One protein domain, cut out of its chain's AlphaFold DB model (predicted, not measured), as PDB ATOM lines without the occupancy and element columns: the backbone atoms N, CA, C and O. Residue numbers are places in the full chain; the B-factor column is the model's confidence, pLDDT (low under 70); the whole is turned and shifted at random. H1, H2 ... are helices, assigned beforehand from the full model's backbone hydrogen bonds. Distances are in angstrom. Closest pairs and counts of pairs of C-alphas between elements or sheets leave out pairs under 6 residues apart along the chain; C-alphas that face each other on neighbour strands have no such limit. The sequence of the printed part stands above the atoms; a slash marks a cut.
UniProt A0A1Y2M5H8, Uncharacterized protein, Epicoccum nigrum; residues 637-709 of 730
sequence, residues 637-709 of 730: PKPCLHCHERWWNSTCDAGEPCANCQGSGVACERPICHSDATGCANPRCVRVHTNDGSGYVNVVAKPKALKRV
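Overview. This is residues 637 to 709 of the 730 residues of an uncharacterized protein of Epicoccum nigrum (UniProt A0A1Y2M5H8). This domain has little regular structure: a long looping chain with two short helices, H1 and then H2, in its first half. H2 lies at one end of the longest axis and the loop around Thr 678 at the other, while residues 670 to 671 and 699 to 700 pair briefly, parallel, between them. The printed part has 73 residues, with 11 in named elements, no named strand, and the class all helix. It is compact and rounded, with a radius of gyration of the C-alphas of 11.7 A and spans of 35 by 26 by 19 A.

Along the chain. H1, residues 641 to 645, begins at C-alpha 641 (11.932, 32.717, -34.313) and is 6.1 A long. H2, residues 659 to 664, is 8.6 A long and ends at C-alpha 664 (11.314, 45.217, -30.711).

Arrangement. H1 and H2 only just touch, with 3 pairs of C-alphas within 8 A; the closest C-alphas, of His 642 and Cys 661, are 7.0 A apart. Every O i to N i+4 pair in H1 and H2 is within hydrogen-bond range.

Size, cuts and confidence. The C-alphas farthest apart, of Gly 663 and Thr 678, are 35.4 A apart. The printed part has no cut. The link from H1 to H2 is long, 13 residues. Residues 694 and 709 are under pLDDT 70.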
ATOM      1  N   PRO A 637      -1.394  29.008 -33.188       84.94
ATOM      2  CA  PRO A 637      -0.507  29.977 -33.817       84.94
ATOM      3  C   PRO A 637       0.942  29.497 -33.713       84.94
ATOM      4  O   PRO A 637       1.459  29.214 -32.629       84.94
ATOM      5  N   LYS A 638       1.616  29.371 -34.858       91.44
ATOM      6  CA  LYS A 638       3.033  28.990 -34.894       91.44
ATOM      7  C   LYS A 638       3.832  30.192 -34.381       91.44
ATOM      8  O   LYS A 638       3.578  31.289 -34.856       91.44
ATOM      9  N   PRO A 639       4.755  30.076 -33.416       93.75
ATOM     10  CA  PRO A 639       5.532  31.227 -32.956       93.75
ATOM     11  C   PRO A 639       6.657  31.569 -33.945       93.75
ATOM     12  O   PRO A 639       7.258  30.676 -34.547       93.75
ATOM     13  N   CYS A 640       6.982  32.856 -34.096       95.25
ATOM     14  CA  CYS A 640       8.157  33.278 -34.862       95.25
ATOM     15  C   CYS A 640       9.468  32.946 -34.119       95.25
ATOM     16  O   CYS A 640       9.479  32.653 -32.919       95.25
ATOM     17  N   LEU A 641      10.593  32.999 -34.832       95.00
ATOM     18  CA  LEU A 641      11.932  32.717 -34.313       95.00
ATOM     19  C   LEU A 641      12.296  33.596 -33.125       95.00
ATOM     20  O   LEU A 641      12.779  33.080 -32.121       95.00
ATOM     21  N   HIS A 642      12.009  34.892 -33.217       94.56
ATOM     22  CA  HIS A 642      12.323  35.840 -32.157       94.56
ATOM     23  C   HIS A 642      11.559  35.520 -30.864       94.56
ATOM     24  O   HIS A 642      12.154  35.400 -29.791       94.56
ATOM     25  N   CYS A 643      10.249  35.279 -30.974       94.88
ATOM     26  CA  CYS A 643       9.428  34.851 -29.844       94.88
ATOM     27  C   CYS A 643       9.900  33.504 -29.279       94.88
ATOM     28  O   CYS A 643       9.935  33.326 -28.063       94.88
ATOM     29  N   HIS A 644      10.329  32.572 -30.133       93.19
ATOM     30  CA  HIS A 644      10.872  31.293 -29.686       93.19
ATOM     31  C   HIS A 644      12.192  31.426 -28.924       93.19
ATOM     32  O   HIS A 644      12.387  30.764 -27.899       93.19
ATOM     33  N   GLU A 645      13.093  32.279 -29.398       92.69
ATOM     34  CA  GLU A 645      14.380  32.539 -28.759       92.69
ATOM     35  C   GLU A 645      14.215  33.227 -27.397       92.69
ATOM     36  O   GLU A 645      14.943  32.881 -26.468       92.69
ATOM     37  N   ARG A 646      13.214  34.107 -27.242       90.94
ATOM     38  CA  ARG A 646      12.926  34.856 -26.002       90.94
ATOM     39  C   ARG A 646      11.888  34.223 -25.070       90.94
ATOM     40  O   ARG A 646      11.491  34.848 -24.093       90.94
ATOM     41  N   TRP A 647      11.479  32.978 -25.322       89.69
ATOM     42  CA  TRP A 647      10.478  32.253 -24.518       89.69
ATOM     43  C   TRP A 647       9.062  32.859 -24.536       89.69
ATOM     44  O   TRP A 647       8.252  32.572 -23.660       89.69
ATOM     45  N   TRP A 648       8.723  33.606 -25.582       93.19
ATOM     46  CA  TRP A 648       7.420  34.238 -25.813       93.19
ATOM     47  C   TRP A 648       6.505  33.410 -26.727       93.19
ATOM     48  O   TRP A 648       5.684  33.947 -27.463       93.19
ATOM     49  N   ASN A 649       6.640  32.079 -26.720       90.25
ATOM     50  CA  ASN A 649       5.822  31.208 -27.575       90.25
ATOM     51  C   ASN A 649       4.319  31.372 -27.327       90.25
ATOM     52  O   ASN A 649       3.547  31.311 -28.272       90.25
ATOM     53  N   SER A 650       3.919  31.534 -26.064       88.00
ATOM     54  CA  SER A 650       2.515  31.652 -25.659       88.00
ATOM     55  C   SER A 650       1.924  33.038 -25.905       88.00
ATOM     56  O   SER A 650       0.711  33.175 -25.891       88.00
ATOM     57  N   THR A 651       2.765  34.055 -26.112       89.44
ATOM     58  CA  THR A 651       2.356  35.451 -26.329       89.44
ATOM     59  C   THR A 651       2.631  35.925 -27.755       89.44
ATOM     60  O   THR A 651       2.518  37.110 -28.049       89.44
ATOM     61  N   CYS A 652       3.030  35.024 -28.655       91.50
ATOM     62  CA  CYS A 652       3.119  35.334 -30.072       91.50
ATOM     63  C   CYS A 652       1.707  35.269 -30.662       91.50
ATOM     64  O   CYS A 652       1.153  34.188 -30.824       91.50
ATOM     65  N   ASP A 653       1.159  36.427 -31.015       90.12
ATOM     66  CA  ASP A 653      -0.154  36.617 -31.656       90.12
ATOM     67  C   ASP A 653      -0.238  36.076 -33.099       90.12
ATOM     68  O   ASP A 653      -1.236  36.268 -33.782       90.12
ATOM     69  N   ALA A 654       0.820  35.416 -33.581       85.69
ATOM     70  CA  ALA A 654       1.002  34.984 -34.963       85.69
ATOM     71  C   ALA A 654       0.854  36.085 -36.035       85.69
ATOM     72  O   ALA A 654       0.849  35.758 -37.221       85.69
ATOM     73  N   GLY A 655       0.854  37.364 -35.646       87.56
ATOM     74  CA  GLY A 655       0.815  38.486 -36.575       87.56
ATOM     75  C   GLY A 655       2.047  38.560 -37.479       87.56
ATOM     76  O   GLY A 655       3.089  37.931 -37.232       87.56
ATOM     77  N   GLU A 656       1.919  39.362 -38.528       85.94
ATOM     78  CA  GLU A 656       2.922  39.605 -39.563       85.94
ATOM     79  C   GLU A 656       3.078  41.124 -39.772       85.94
ATOM     80  O   GLU A 656       2.338  41.709 -40.561       85.94
ATOM     81  N   PRO A 657       4.008  41.788 -39.052       92.38
ATOM     82  CA  PRO A 657       4.826  41.259 -37.953       92.38
ATOM     83  C   PRO A 657       4.004  40.995 -36.678       92.38
ATOM     84  O   PRO A 657       2.960  41.595 -36.457       92.38
ATOM     85  N   CYS A 658       4.484  40.095 -35.812       94.44
ATOM     86  CA  CYS A 658       3.826  39.810 -34.533       94.44
ATOM     87  C   CYS A 658       4.039  40.991 -33.568       94.44
ATOM     88  O   CYS A 658       5.107  41.611 -33.631       94.44
ATOM     89  N   ALA A 659       3.122  41.275 -32.635       95.12
ATOM     90  CA  ALA A 659       3.230  42.443 -31.741       95.12
ATOM     91  C   ALA A 659       4.591  42.538 -31.016       95.12
ATOM     92  O   ALA A 659       5.203  43.603 -30.944       95.12
ATOM     93  N   ASN A 660       5.132  41.400 -30.562       95.44
ATOM     94  CA  ASN A 660       6.451  41.341 -29.913       95.44
ATOM     95  C   ASN A 660       7.615  41.709 -30.858       95.44
ATOM     96  O   ASN A 660       8.598  42.316 -30.431       95.44
ATOM     97  N   CYS A 661       7.537  41.328 -32.137       96.19
ATOM     98  CA  CYS A 661       8.549  41.671 -33.143       96.19
ATOM     99  C   CYS A 661       8.415  43.134 -33.572       96.19
ATOM    100  O   CYS A 661       9.419  43.831 -33.680       96.19
ATOM    101  N   GLN A 662       7.181  43.621 -33.725       96.06
ATOM    102  CA  GLN A 662       6.899  45.023 -34.020       96.06
ATOM    103  C   GLN A 662       7.443  45.947 -32.920       96.06
ATOM    104  O   GLN A 662       8.166  46.891 -33.222       96.06
ATOM    105  N   GLY A 663       7.175  45.637 -31.647       94.19
ATOM    106  CA  GLY A 663       7.657  46.431 -30.510       94.19
ATOM    107  C   GLY A 663       9.173  46.375 -30.289       94.19
ATOM    108  O   GLY A 663       9.734  47.280 -29.679       94.19
ATOM    109  N   SER A 664       9.850  45.338 -30.791       93.94
ATOM    110  CA  SER A 664      11.314  45.217 -30.711       93.94
ATOM    111  C   SER A 664      12.045  45.733 -31.953       93.94
ATOM    112  O   SER A 664      13.274  45.791 -31.938       93.94
ATOM    113  N   GLY A 665      11.323  46.096 -33.019       95.56
ATOM    114  CA  GLY A 665      11.916  46.494 -34.297       95.56
ATOM    115  C   GLY A 665      12.685  45.367 -35.001       95.56
ATOM    116  O   GLY A 665      13.565  45.645 -35.813       95.56
ATOM    117  N   VAL A 666      12.397  44.098 -34.684       95.81
ATOM    118  CA  VAL A 666      13.068  42.921 -35.268       95.81
ATOM    119  C   VAL A 666      12.163  42.268 -36.314       95.81
ATOM    120  O   VAL A 666      10.947  42.204 -36.147       95.81
ATOM    121  N   ALA A 667      12.749  41.739 -37.392       95.06
ATOM    122  CA  ALA A 667      12.003  41.007 -38.412       95.06
ATOM    123  C   ALA A 667      11.297  39.771 -37.822       95.06
ATOM    124  O   ALA A 667      11.905  38.937 -37.143       95.06
ATOM    125  N   CYS A 668       9.999  39.635 -38.104       96.19
ATOM    126  CA  CYS A 668       9.193  38.492 -37.682       96.19
ATOM    127  C   CYS A 668       9.464  37.285 -38.595       96.19
ATOM    128  O   CYS A 668       8.689  36.984 -39.494       96.19
ATOM    129  N   GLU A 669      10.594  36.608 -38.397       96.06
ATOM    130  CA  GLU A 669      10.966  35.434 -39.195       96.06
ATOM    131  C   GLU A 669      10.342  34.148 -38.648       96.06
ATOM    132  O   GLU A 669      10.424  33.864 -37.449       96.06
ATOM    133  N   ARG A 670       9.795  33.295 -39.516       94.62
ATOM    134  CA  ARG A 670       9.217  31.998 -39.130       94.62
ATOM    135  C   ARG A 670       9.986  30.843 -39.763       94.62
ATOM    136  O   ARG A 670      10.275  30.882 -40.955       94.62
ATOM    137  N   PRO A 671      10.336  29.790 -39.006       94.75
ATOM    138  CA  PRO A 671      11.101  28.684 -39.559       94.75
ATOM    139  C   PRO A 671      10.194  27.780 -40.402       94.75
ATOM    140  O   PRO A 671       9.201  27.256 -39.887       94.75
ATOM    141  N   ILE A 672      10.571  27.526 -41.659       94.50
ATOM    142  CA  ILE A 672       9.893  26.524 -42.494       94.50
ATOM    143  C   ILE A 672      10.116  25.116 -41.934       94.50
ATOM    144  O   ILE A 672      11.182  24.777 -41.385       94.50
ATOM    145  N   CYS A 673       9.089  24.278 -42.031       94.00
ATOM    146  CA  CYS A 673       9.176  22.880 -41.666       94.00
ATOM    147  C   CYS A 673      10.185  22.179 -42.572       94.00
ATOM    148  O   CYS A 673      10.149  22.277 -43.791       94.00
ATOM    149  N   HIS A 674      11.109  21.428 -41.980       91.94
ATOM    150  CA  HIS A 674      12.114  20.724 -42.772       91.94
ATOM    151  C   HIS A 674      11.509  19.598 -43.626       91.94
ATOM    152  O   HIS A 674      12.072  19.232 -44.649       91.94
ATOM    153  N   SER A 675      10.377  19.042 -43.192       91.75
ATOM    154  CA  SER A 675       9.652  17.992 -43.908       91.75
ATOM    155  C   SER A 675       8.552  18.546 -44.809       91.75
ATOM    156  O   SER A 675       7.735  17.762 -45.284       91.75
ATOM    157  N   ASP A 676       8.510  19.861 -45.034       89.12
ATOM    158  CA  ASP A 676       7.473  20.505 -45.843       89.12
ATOM    159  C   ASP A 676       7.466  19.969 -47.279       89.12
ATOM    160  O   ASP A 676       6.457  19.445 -47.740       89.12
ATOM    161  N   ALA A 677       8.645  19.908 -47.910       87.69
ATOM    162  CA  ALA A 677       8.824  19.331 -49.246       87.69
ATOM    163  C   ALA A 677       8.432  17.841 -49.343       87.69
ATOM    164  O   ALA A 677       8.162  17.338 -50.428       87.69
ATOM    165  N   THR A 678       8.407  17.125 -48.215       89.69
ATOM    166  CA  THR A 678       8.049  15.698 -48.139       89.69
ATOM    167  C   THR A 678       6.635  15.453 -47.603       89.69
ATOM    168  O   THR A 678       6.271  14.302 -47.384       89.69
ATOM    169  N   GLY A 679       5.851  16.509 -47.351       89.44
ATOM    170  CA  GLY A 679       4.529  16.417 -46.731       89.44
ATOM    171  C   GLY A 679       4.607  16.071 -45.242       89.44
ATOM    172  O   GLY A 679       4.461  14.916 -44.840       89.44
ATOM    173  N   CYS A 680       4.841  17.069 -44.387       92.44
ATOM    174  CA  CYS A 680       4.895  16.848 -42.944       92.44
ATOM    175  C   CYS A 680       3.542  16.344 -42.408       92.44
ATOM    176  O   CYS A 680       2.579  17.096 -42.305       92.44
ATOM    177  N   ALA A 681       3.484  15.074 -41.995       90.44
ATOM    178  CA  ALA A 681       2.261  14.442 -41.489       90.44
ATOM    179  C   ALA A 681       1.866  14.866 -40.057       90.44
ATOM    180  O   ALA A 681       0.909  14.328 -39.503       90.44
ATOM    181  N   ASN A 682       2.618  15.769 -39.415       90.56
ATOM    182  CA  ASN A 682       2.323  16.206 -38.054       90.56
ATOM    183  C   ASN A 682       1.410  17.446 -38.078       90.56
ATOM    184  O   ASN A 682       1.913  18.540 -38.345       90.56
ATOM    185  N   PRO A 683       0.114  17.323 -37.720       85.94
ATOM    186  CA  PRO A 683      -0.793  18.473 -37.674       85.94
ATOM    187  C   PRO A 683      -0.380  19.495 -36.604       85.94
ATOM    188  O   PRO A 683      -0.740  20.658 -36.684       85.94
ATOM    189  N   ARG A 684       0.432  19.087 -35.617       89.06
ATOM    190  CA  ARG A 684       0.977  19.955 -34.561       89.06
ATOM    191  C   ARG A 684       2.413  20.395 -34.847       89.06
ATOM    192  O   ARG A 684       3.201  20.600 -33.921       89.06
ATOM    193  N   CYS A 685       2.809  20.458 -36.117       90.62
ATOM    194  CA  CYS A 685       4.132  20.947 -36.469       90.62
ATOM    195  C   CYS A 685       4.262  22.423 -36.072       90.62
ATOM    196  O   CYS A 685       3.542  23.278 -36.575       90.62
ATOM    197  N   VAL A 686       5.220  22.726 -35.195       90.38
ATOM    198  CA  VAL A 686       5.484  24.094 -34.704       90.38
ATOM    199  C   VAL A 686       6.076  24.997 -35.802       90.38
ATOM    200  O   VAL A 686       6.176  26.205 -35.632       90.38
ATOM    201  N   ARG A 687       6.495  24.415 -36.931       92.94
ATOM    202  CA  ARG A 687       7.107  25.113 -38.066       92.94
ATOM    203  C   ARG A 687       6.101  25.320 -39.189       92.94
ATOM    204  O   ARG A 687       5.216  24.484 -39.356       92.94
ATOM    205  N   VAL A 688       6.257  26.405 -39.939       94.19
ATOM    206  CA  VAL A 688       5.349  26.787 -41.032       94.19
ATOM    207  C   VAL A 688       5.473  25.799 -42.197       94.19
ATOM    208  O   VAL A 688       6.579  25.362 -42.515       94.19
ATOM    209  N   HIS A 689       4.346  25.428 -42.789       93.50
ATOM    210  CA  HIS A 689       4.214  24.649 -44.018       93.50
ATOM    211  C   HIS A 689       3.759  25.556 -45.162       93.50
ATOM    212  O   HIS A 689       3.044  26.528 -44.914       93.50
ATOM    213  N   THR A 690       4.063  25.206 -46.413       89.75
ATOM    214  CA  THR A 690       3.534  25.909 -47.600       89.75
ATOM    215  C   THR A 690       2.007  25.975 -47.633       89.75
ATOM    216  O   THR A 690       1.445  26.896 -48.219       89.75
ATOM    217  N   ASN A 691       1.330  25.022 -46.985       86.75
ATOM    218  CA  ASN A 691      -0.131  24.938 -46.960       86.75
ATOM    219  C   ASN A 691      -0.783  25.736 -45.819       86.75
ATOM    220  O   ASN A 691      -2.005  25.840 -45.807       86.75
ATOM    221  N   ASP A 692      -0.021  26.316 -44.884       85.56
ATOM    222  CA  ASP A 692      -0.587  27.086 -43.758       85.56
ATOM    223  C   ASP A 692      -1.119  28.478 -44.176       85.56
ATOM    224  O   ASP A 692      -1.379  29.332 -43.330       85.56
ATOM    225  N   GLY A 693      -1.275  28.712 -45.482       72.88
ATOM    226  CA  GLY A 693      -1.654  29.989 -46.070       72.88
ATOM    227  C   GLY A 693      -0.448  30.901 -46.293       72.88
ATOM    228  O   GLY A 693       0.476  30.973 -45.486       72.88
ATOM    229  N   SER A 694      -0.473  31.656 -47.390       67.12
ATOM    230  CA  SER A 694       0.533  32.662 -47.761       67.12
ATOM    231  C   SER A 694       0.565  33.885 -46.831       67.12
ATOM    232  O   SER A 694       1.092  34.926 -47.206       67.12
ATOM    233  N   GLY A 695      -0.038  33.794 -45.641       80.50
ATOM    234  CA  GLY A 695      -0.124  34.898 -44.691       80.50
ATOM    235  C   GLY A 695       1.221  35.257 -44.070       80.50
ATOM    236  O   GLY A 695       1.354  36.355 -43.546       80.50
ATOM    237  N   TYR A 696       2.210  34.361 -44.150       88.81
ATOM    238  CA  TYR A 696       3.538  34.603 -43.606       88.81
ATOM    239  C   TYR A 696       4.500  35.175 -44.663       88.81
ATOM    240  O   TYR A 696       4.947  34.458 -45.555       88.81
ATOM    241  N   VAL A 697       4.833  36.460 -44.545       86.94
ATOM    242  CA  VAL A 697       5.715  37.244 -45.421       86.94
ATOM    243  C   VAL A 697       7.175  36.815 -45.272       86.94
ATOM    244  O   VAL A 697       7.883  36.705 -46.269       86.94
ATOM    245  N   ASN A 698       7.640  36.537 -44.047       92.56
ATOM    246  CA  ASN A 698       9.048  36.210 -43.777       92.56
ATOM    247  C   ASN A 698       9.236  34.780 -43.257       92.56
ATOM    248  O   ASN A 698       9.374  34.523 -42.057       92.56
ATOM    249  N   VAL A 699       9.306  33.828 -44.188       93.81
ATOM    250  CA  VAL A 699       9.603  32.421 -43.893       93.81
ATOM    251  C   VAL A 699      11.070  32.114 -44.204       93.81
ATOM    252  O   VAL A 699      11.540  32.328 -45.317       93.81
ATOM    253  N   VAL A 700      11.808  31.577 -43.227       94.62
ATOM    254  CA  VAL A 700      13.250  31.299 -43.338       94.62
ATOM    255  C   VAL A 700      13.585  29.819 -43.148       94.62
ATOM    256  O   VAL A 700      13.060  29.122 -42.271       94.62
ATOM    257  N   ALA A 701      14.531  29.323 -43.944       92.69
ATOM    258  CA  ALA A 701      15.072  27.976 -43.811       92.69
ATOM    259  C   ALA A 701      16.120  27.914 -42.685       92.69
ATOM    260  O   ALA A 701      17.308  28.128 -42.915       92.69
ATOM    261  N   LYS A 702      15.698  27.600 -41.450       88.00
ATOM    262  CA  LYS A 702      16.623  27.348 -40.323       88.00
ATOM    263  C   LYS A 702      16.773  25.851 -39.994       88.00
ATOM    264  O   LYS A 702      15.791  25.097 -40.053       88.00
ATOM    265  N   PRO A 703      17.981  25.395 -39.594       79.50
ATOM    266  CA  PRO A 703      18.263  23.992 -39.278       79.50
ATOM    267  C   PRO A 703      17.381  23.452 -38.139       79.50
ATOM    268  O   PRO A 703      16.800  24.207 -37.359       79.50
ATOM    269  N   LYS A 704      17.248  22.118 -38.053       76.12
ATOM    270  CA  LYS A 704      16.260  21.403 -37.208       76.12
ATOM    271  C   LYS A 704      16.247  21.822 -35.730       76.12
ATOM    272  O   LYS A 704      15.185  21.811 -35.110       76.12
ATOM    273  N   ALA A 705      17.385  22.226 -35.175       75.06
ATOM    274  CA  ALA A 705      17.500  22.602 -33.773       75.06
ATOM    275  C   ALA A 705      17.410  24.125 -33.586       75.06
ATOM    276  O   ALA A 705      18.436  24.802 -33.545       75.06
ATOM    277  N   LEU A 706      16.197  24.661 -33.401       74.12
ATOM    278  CA  LEU A 706      16.043  25.968 -32.751       74.12
ATOM    279  C   LEU A 706      16.389  25.780 -31.268       74.12
ATOM    280  O   LEU A 706      15.537  25.416 -30.454       74.12
ATOM    281  N   LYS A 707      17.659  25.961 -30.908       81.00
ATOM    282  CA  LYS A 707      18.042  26.029 -29.496       81.00
ATOM    283  C   LYS A 707      17.561  27.370 -28.950       81.00
ATOM    284  O   LYS A 707      17.875  28.409 -29.515       81.00
ATOM    285  N   ARG A 708      16.802  27.342 -27.854       81.12
ATOM    286  CA  ARG A 708      16.436  28.565 -27.131       81.12
ATOM    287  C   ARG A 708      17.700  29.189 -26.553       81.12
ATOM    288  O   ARG A 708      18.487  28.489 -25.908       81.12
ATOM    289  N   VAL A 709      17.889  30.480 -26.784       69.81
ATOM    290  CA  VAL A 709      18.962  31.245 -26.154       69.81
ATOM    291  C   VAL A 709      18.534  31.465 -24.700       69.81
ATOM    292  O   VAL A 709      17.518  32.086 -24.431       69.81
TER     293      VAL A 709